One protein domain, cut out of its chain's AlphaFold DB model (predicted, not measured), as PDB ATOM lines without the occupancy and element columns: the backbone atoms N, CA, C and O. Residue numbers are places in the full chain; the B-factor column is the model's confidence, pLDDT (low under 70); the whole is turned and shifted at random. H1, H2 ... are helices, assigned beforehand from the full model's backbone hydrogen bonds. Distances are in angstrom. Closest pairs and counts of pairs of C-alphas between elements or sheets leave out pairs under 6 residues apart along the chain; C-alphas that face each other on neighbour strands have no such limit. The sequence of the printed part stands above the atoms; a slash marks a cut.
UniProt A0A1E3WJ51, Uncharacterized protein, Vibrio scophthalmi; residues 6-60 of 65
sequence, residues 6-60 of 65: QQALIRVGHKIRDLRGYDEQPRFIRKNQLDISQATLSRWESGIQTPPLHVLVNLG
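AT A GLANCE: This is residues 6 to 60 of the 65 residues of an uncharacterized protein of Vibrio scophthalmi (UniProt A0A1E3WJ51). The end of H3 meets the long H1 partway along it, Glu 45 near Gly 13, and H3 makes a V with residues 13 to 20 of H1; H2 stands at the open end of this V, near Arg 20 of H1 and Gln 38 of H3, steep to H1 and about perpendicular to H3. The short H4 is set off from H1 and H3, on the side toward which H2 runs, and touches no helix. The printed part has 55 residues, with four named helices in the order H1, H2, H3, H4 and no named strand; its class is all helix. It is compact, with a radius of gyration of the C-alphas of 10.0 A, and rounded, spanning 27 by 22 by 19 A.

IN THESE COORDINATES: H1 is residues 6 to 20, 21.1 A from first to last C-alpha, and begins with C-alpha 6 at (43.216, -40.404, 24.242). H2 is residues 25 to 31, 9.9 A long. H3 is residues 38 to 45, 10.5 A long, and begins with C-alpha 38 at (43.261, -43.976, 45.283). H4 is residues 53 to 58, 8.6 A long, and ends with C-alpha 58 at (33.966, -55.988, 36.550).

HOW THE PARTS SIT: H1 touches H3; their closest C-alphas, of Gly 13 and Glu 45, are 3.7 A apart. They run opposite ways at a steep tilt of 59 degrees. H2 touches H3 and is about perpendicular to it, at 88 degrees; their closest C-alphas, of Gln 25 and Gln 38, are 5.9 A apart. H1 and H2 are close but not clearly touching, with the closest C-alphas, of Arg 20 and Phe 28, 6.0 A apart. They run the same way at a steep tilt of 68 degrees, only just short of about perpendicular. H4 is apart from H1, H2 and H3. In H1, H2, H3 and H4 every O i to N i+4 pair is within hydrogen-bond range.

THE WHOLE: The two C-alphas farthest apart, of Gln 7 and Arg 30, are 27.7 A apart. The printed part has no cut. The link from H1 to H2 is tight, those from H2 to H3 and from H3 to H4 are short, and no link is long. The mean pLDDT of the printed part is 96.4, and no printed residue is under 70.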
ATOM      1  N   GLN A   6      43.408 -41.327  23.124       91.81
ATOM      2  CA  GLN A   6      43.216 -40.404  24.242       91.81
ATOM      3  C   GLN A   6      41.735 -40.098  24.493       91.81
ATOM      4  O   GLN A   6      41.293 -40.097  25.639       91.81
ATOM      5  N   GLN A   7      40.950 -39.897  23.433       93.62
ATOM      6  CA  GLN A   7      39.503 -39.704  23.549       93.62
ATOM      7  C   GLN A   7      38.814 -40.940  24.141       93.62
ATOM      8  O   GLN A   7      37.922 -40.803  24.978       93.62
ATOM      9  N   ALA A   8      39.262 -42.140  23.763       92.38
ATOM     10  CA  ALA A   8      38.761 -43.385  24.336       92.38
ATOM     11  C   ALA A   8      39.045 -43.472  25.845       92.38
ATOM     12  O   ALA A   8      38.147 -43.796  26.621       92.38
ATOM     13  N   LEU A   9      40.264 -43.129  26.274       94.38
ATOM     14  CA  LEU A   9      40.651 -43.155  27.689       94.38
ATOM     15  C   LEU A   9      39.893 -42.130  28.527       94.38
ATOM     16  O   LEU A   9      39.435 -42.464  29.616       94.38
ATOM     17  N   ILE A  10      39.700 -40.914  28.012       96.31
ATOM     18  CA  ILE A  10      38.889 -39.890  28.684       96.31
ATOM     19  C   ILE A  10      37.449 -40.382  28.856       96.31
ATOM     20  O   ILE A  10      36.882 -40.263  29.940       96.31
ATOM     21  N   ARG A  11      36.866 -41.002  27.822       95.38
ATOM     22  CA  ARG A  11      35.506 -41.551  27.890       95.38
ATOM     23  C   ARG A  11      35.384 -42.667  28.931       95.38
ATOM     24  O   ARG A  11      34.405 -42.690  29.674       95.38
ATOM     25  N   VAL A  12      36.368 -43.564  29.007       96.44
ATOM     26  CA  VAL A  12      36.427 -44.598  30.054       96.44
ATOM     27  C   VAL A  12      36.546 -43.957  31.438       96.44
ATOM     28  O   VAL A  12      35.790 -44.320  32.334       96.44
ATOM     29  N   GLY A  13      37.428 -42.971  31.606       97.44
ATOM     30  CA  GLY A  13      37.604 -42.259  32.872       97.44
ATOM     31  C   GLY A  13      36.335 -41.553  33.347       97.44
ATOM     32  O   GLY A  13      35.968 -41.666  34.517       97.44
ATOM     33  N   HIS A  14      35.607 -40.903  32.435       97.56
ATOM     34  CA  HIS A  14      34.300 -40.313  32.732       97.56
ATOM     35  C   HIS A  14      33.296 -41.374  33.167       97.56
ATOM     36  O   HIS A  14      32.647 -41.202  34.192       97.56
ATOM     37  N   LYS A  15      33.236 -42.515  32.471       97.62
ATOM     38  CA  LYS A  15      32.320 -43.594  32.845       97.62
ATOM     39  C   LYS A  15      32.622 -44.165  34.234       97.62
ATOM     40  O   LYS A  15      31.691 -44.458  34.976       97.62
ATOM     41  N   ILE A  16      33.898 -44.293  34.604       97.56
ATOM     42  CA  ILE A  16      34.303 -44.705  35.959       97.56
ATOM     43  C   ILE A  16      33.832 -43.681  36.994       97.56
ATOM     44  O   ILE A  16      33.252 -44.063  38.007       97.56
ATOM     45  N   ARG A  17      34.031 -42.385  36.722       97.19
ATOM     46  CA  ARG A  17      33.581 -41.305  37.606       97.19
ATOM     47  C   ARG A  17      32.057 -41.294  37.761       97.19
ATOM     48  O   ARG A  17      31.574 -41.137  38.878       97.19
ATOM     49  N   ASP A  18      31.315 -41.529  36.682       97.44
ATOM     50  CA  ASP A  18      29.851 -41.626  36.704       97.44
ATOM     51  C   ASP A  18      29.377 -42.819  37.546       97.44
ATOM     52  O   ASP A  18      28.450 -42.687  38.340       97.44
ATOM     53  N   LEU A  19      30.033 -43.980  37.408       96.69
ATOM     54  CA  LEU A  19      29.745 -45.172  38.216       96.69
ATOM     55  C   LEU A  19      30.051 -44.952  39.698       96.69
ATOM     56  O   LEU A  19      29.353 -45.492  40.558       96.69
ATOM     57  N   ARG A  20      31.093 -44.174  40.007       96.69
ATOM     58  CA  ARG A  20      31.399 -43.778  41.380       96.69
ATOM     59  C   ARG A  20      30.371 -42.792  41.932       96.69
ATOM     60  O   ARG A  20      30.029 -42.870  43.112       96.69
ATOM     61  N   GLY A  21      29.875 -41.878  41.106       96.06
ATOM     62  CA  GLY A  21      28.957 -40.828  41.529       96.06
ATOM     63  C   GLY A  21      29.555 -40.002  42.673       96.06
ATOM     64  O   GLY A  21      30.669 -39.485  42.568       96.06
ATOM     65  N   TYR A  22      28.821 -39.910  43.783       95.31
ATOM     66  CA  TYR A  22      29.244 -39.179  44.982       95.31
ATOM     67  C   TYR A  22      30.072 -40.013  45.968       95.31
ATOM     68  O   TYR A  22      30.497 -39.477  46.988       95.31
ATOM     69  N   ASP A  23      30.312 -41.301  45.698       95.94
ATOM     70  CA  ASP A  23      31.151 -42.108  46.584       95.94
ATOM     71  C   ASP A  23      32.586 -41.568  46.581       95.94
ATOM     72  O   ASP A  23      33.164 -41.253  45.536       95.94
ATOM     73  N   GLU A  24      33.200 -41.500  47.759       97.25
ATOM     74  CA  GLU A  24      34.633 -41.248  47.858       97.25
ATOM     75  C   GLU A  24      35.415 -42.392  47.196       97.25
ATOM     76  O   GLU A  24      35.004 -43.558  47.229       97.25
ATOM     77  N   GLN A  25      36.578 -42.079  46.621       97.62
ATOM     78  CA  GLN A  25      37.420 -43.069  45.944       97.62
ATOM     79  C   GLN A  25      37.717 -44.317  46.807       97.62
ATOM     80  O   GLN A  25      37.522 -45.421  46.295       97.62
ATOM     81  N   PRO A  26      38.080 -44.217  48.107       97.88
ATOM     82  CA  PRO A  26      38.266 -45.393  48.970       97.88
ATOM     83  C   PRO A  26      37.036 -46.295  49.053       97.88
ATOM     84  O   PRO A  26      37.148 -47.522  49.015       97.88
ATOM     85  N   ARG A  27      35.850 -45.687  49.163       97.94
ATOM     86  CA  ARG A  27      34.589 -46.416  49.284       97.94
ATOM     87  C   ARG A  27      34.275 -47.156  47.991       97.94
ATOM     88  O   ARG A  27      33.924 -48.332  48.042       97.94
ATOM     89  N   PHE A  28      34.459 -46.496  46.851       98.06
ATOM     90  CA  PHE A  28      34.264 -47.101  45.537       98.06
ATOM     91  C   PHE A  28      35.213 -48.277  45.289       98.06
ATOM     92  O   PHE A  28      34.773 -49.333  44.835       98.06
ATOM     93  N   ILE A  29      36.493 -48.118  45.636       98.12
ATOM     94  CA  ILE A  29      37.514 -49.169  45.535       98.12
ATOM     95  C   ILE A  29      37.092 -50.391  46.354       98.12
ATOM     96  O   ILE A  29      37.031 -51.497  45.821       98.12
ATOM     97  N   ARG A  30      36.709 -50.187  47.622       97.25
ATOM     98  CA  ARG A  30      36.280 -51.274  48.514       97.25
ATOM     99  C   ARG A  30      34.995 -51.955  48.039       97.25
ATOM    100  O   ARG A  30      34.914 -53.178  48.063       97.25
ATOM    101  N   LYS A  31      33.999 -51.178  47.602       96.62
ATOM    102  CA  LYS A  31      32.701 -51.684  47.123       96.62
ATOM    103  C   LYS A  31      32.853 -52.586  45.898       96.62
ATOM    104  O   LYS A  31      32.168 -53.596  45.812       96.62
ATOM    105  N   ASN A  32      33.756 -52.231  44.985       96.38
ATOM    106  CA  ASN A  32      34.008 -52.977  43.751       96.38
ATOM    107  C   ASN A  32      35.185 -53.962  43.867       96.38
ATOM    108  O   ASN A  32      35.620 -54.501  42.852       96.38
ATOM    109  N   GLN A  33      35.702 -54.178  45.087       96.06
ATOM    110  CA  GLN A  33      36.803 -55.103  45.383       96.06
ATOM    111  C   GLN A  33      38.037 -54.874  44.493       96.06
ATOM    112  O   GLN A  33      38.658 -55.813  44.002       96.06
ATOM    113  N   LEU A  34      38.384 -53.607  44.257       95.62
ATOM    114  CA  LEU A  34      39.536 -53.243  43.439       95.62
ATOM    115  C   LEU A  34      40.797 -53.220  44.309       95.62
ATOM    116  O   LEU A  34      40.879 -52.442  45.255       95.62
ATOM    117  N   ASP A  35      41.799 -54.027  43.968       95.25
ATOM    118  CA  ASP A  35      43.099 -54.024  44.653       95.25
ATOM    119  C   ASP A  35      44.020 -52.930  44.086       95.25
ATOM    120  O   ASP A  35      44.983 -53.183  43.361       95.25
ATOM    121  N   ILE A  36      43.645 -51.669  44.318       97.31
ATOM    122  CA  ILE A  36      44.362 -50.493  43.812       97.31
ATOM    123  C   ILE A  36      44.395 -49.355  44.833       97.31
ATOM    124  O   ILE A  36      43.545 -49.232  45.712       97.31
ATOM    125  N   SER A  37      45.344 -48.439  44.646       97.94
ATOM    126  CA  SER A  37      45.388 -47.177  45.389       97.94
ATOM    127  C   SER A  37      44.369 -46.149  44.869       97.94
ATOM    128  O   SER A  37      43.977 -46.174  43.699       97.94
ATOM    129  N   GLN A  38      44.032 -45.159  45.704       97.81
ATOM    130  CA  GLN A  38      43.261 -43.976  45.283       97.81
ATOM    131  C   GLN A  38      43.935 -43.229  44.122       97.81
ATOM    132  O   GLN A  38      43.275 -42.822  43.170       97.81
ATOM    133  N   ALA A  39      45.268 -43.112  44.147       98.25
ATOM    134  CA  ALA A  39      46.022 -42.458  43.081       98.25
ATOM    135  C   ALA A  39      45.860 -43.186  41.736       98.25
ATOM    136  O   ALA A  39      45.739 -42.545  40.693       98.25
ATOM    137  N   THR A  40      45.822 -44.521  41.750       98.25
ATOM    138  CA  THR A  40      45.564 -45.331  40.552       98.25
ATOM    139  C   THR A  40      44.165 -45.058  40.006       98.25
ATOM    140  O   THR A  40      44.032 -44.752  38.821       98.25
ATOM    141  N   LEU A  41      43.140 -45.078  40.866       98.06
ATOM    142  CA  LEU A  41      41.772 -44.751  40.459       98.06
ATOM    143  C   LEU A  41      41.682 -43.328  39.885       98.06
ATOM    144  O   LEU A  41      41.100 -43.132  38.823       98.06
ATOM    145  N   SER A  42      42.325 -42.344  40.517       98.12
ATOM    146  CA  SER A  42      42.347 -40.968  40.012       98.12
ATOM    147  C   SER A  42      42.977 -40.855  38.620       98.12
ATOM    148  O   SER A  42      42.488 -40.082  37.796       98.12
ATOM    149  N   ARG A  43      44.042 -41.614  38.321       98.25
ATOM    150  CA  ARG A  43      44.645 -41.632  36.976       98.25
ATOM    151  C   ARG A  43      43.709 -42.245  35.940       98.25
ATOM    152  O   ARG A  43      43.702 -41.782  34.799       98.25
ATOM    153  N   TRP A  44      42.922 -43.247  36.327       97.69
ATOM    154  CA  TRP A  44      41.896 -43.831  35.465       97.69
ATOM    155  C   TRP A  44      40.775 -42.836  35.172       97.69
ATOM    156  O   TRP A  44      40.458 -42.605  34.010       97.69
ATOM    157  N   GLU A  45      40.232 -42.180  36.199       97.38
ATOM    158  CA  GLU A  45      39.153 -41.192  36.054       97.38
ATOM    159  C   GLU A  45      39.551 -39.967  35.214       97.38
ATOM    160  O   GLU A  45      38.700 -39.313  34.605       97.38
ATOM    161  N   SER A  46      40.843 -39.640  35.177       96.81
ATOM    162  CA  SER A  46      41.399 -38.555  34.361       96.81
ATOM    163  C   SER A  46      41.840 -39.001  32.961       96.81
ATOM    164  O   SER A  46      42.309 -38.175  32.181       96.81
ATOM    165  N   GLY A  47      41.739 -40.294  32.630       95.81
ATOM    166  CA  GLY A  47      42.193 -40.832  31.344       95.81
ATOM    167  C   GLY A  47      43.716 -40.787  31.144       95.81
ATOM    168  O   GLY A  47      44.185 -40.879  30.011       95.81
ATOM    169  N   ILE A  48      44.489 -40.634  32.226       96.25
ATOM    170  CA  ILE A  48      45.964 -40.648  32.212       96.25
ATOM    171  C   ILE A  48      46.475 -42.083  32.072       96.25
ATOM    172  O   ILE A  48      47.483 -42.337  31.416       96.25
ATOM    173  N   GLN A  49      45.782 -43.028  32.703       95.62
ATOM    174  CA  GLN A  49      46.151 -44.436  32.715       95.62
ATOM    175  C   GLN A  49      44.950 -45.295  32.329       95.62
ATOM    176  O   GLN A  49      43.836 -45.065  32.793       95.62
ATOM    177  N   THR A  50      45.186 -46.310  31.501       94.44
ATOM    178  CA  THR A  50      44.164 -47.291  31.127       94.44
ATOM    179  C   THR A  50      43.917 -48.275  32.275       94.44
ATOM    180  O   THR A  50      44.884 -48.870  32.766       94.44
ATOM    181  N   PRO A  51      42.659 -48.511  32.682       96.38
ATOM    182  CA  PRO A  51      42.324 -49.630  33.553       96.38
ATOM    183  C   PRO A  51      42.547 -50.972  32.835       96.38
ATOM    184  O   PRO A  51      42.284 -51.067  31.632       96.38
ATOM    185  N   PRO A  52      42.985 -52.028  33.534       96.06
ATOM    186  CA  PRO A  52      43.039 -53.371  32.965       96.06
ATOM    187  C   PRO A  52      41.665 -53.850  32.472       96.06
ATOM    188  O   PRO A  52      40.638 -53.506  33.055       96.06
ATOM    189  N   LEU A  53      41.634 -54.712  31.448       94.50
ATOM    190  CA  LEU A  53      40.380 -55.207  30.860       94.50
ATOM    191  C   LEU A  53      39.452 -55.865  31.893       94.50
ATOM    192  O   LEU A  53      38.256 -55.594  31.889       94.50
ATOM    193  N   HIS A  54      39.996 -56.673  32.808       93.75
ATOM    194  CA  HIS A  54      39.199 -57.333  33.848       93.75
ATOM    195  C   HIS A  54      38.475 -56.326  34.755       93.75
ATOM    196  O   HIS A  54      37.356 -56.585  35.181       93.75
ATOM    197  N   VAL A  55      39.070 -55.154  35.005       96.38
ATOM    198  CA  VAL A  55      38.424 -54.074  35.763       96.38
ATOM    199  C   VAL A  55      37.279 -53.476  34.960       96.38
ATOM    200  O   VAL A  55      36.207 -53.247  35.505       96.38
ATOM    201  N   LEU A  56      37.485 -53.238  33.663       95.88
ATOM    202  CA  LEU A  56      36.445 -52.684  32.793       95.88
ATOM    203  C   LEU A  56      35.235 -53.617  32.692       95.88
ATOM    204  O   LEU A  56      34.105 -53.136  32.679       95.88
ATOM    205  N   VAL A  57      35.468 -54.930  32.667       94.88
ATOM    206  CA  VAL A  57      34.408 -55.946  32.709       94.88
ATOM    207  C   VAL A  57      33.733 -55.975  34.082       94.88
ATOM    208  O   VAL A  57      32.511 -55.901  34.149       94.88
ATOM    209  N   ASN A  58      34.503 -55.997  35.180       94.44
ATOM    210  CA  ASN A  58      33.966 -55.988  36.550       94.44
ATOM    211  C   ASN A  58      33.077 -54.761  36.822       94.44
ATOM    212  O   ASN A  58      32.034 -54.864  37.457       94.44
ATOM    213  N   LEU A  59      33.462 -53.596  36.297       94.94
ATOM    214  CA  LEU A  59      32.697 -52.354  36.417       94.94
ATOM    215  C   LEU A  59      31.544 -52.236  35.401       94.94
ATOM    216  O   LEU A  59      30.868 -51.209  35.377       94.94
ATOM    217  N   GLY A  60      31.330 -53.233  34.536       94.19
ATOM    218  CA  GLY A  60      30.275 -53.210  33.516       94.19
ATOM    219  C   GLY A  60      30.466 -52.129  32.444       94.19
ATOM    220  O   GLY A  60      29.500 -51.653  31.853       94.19
TER     221      GLY A  60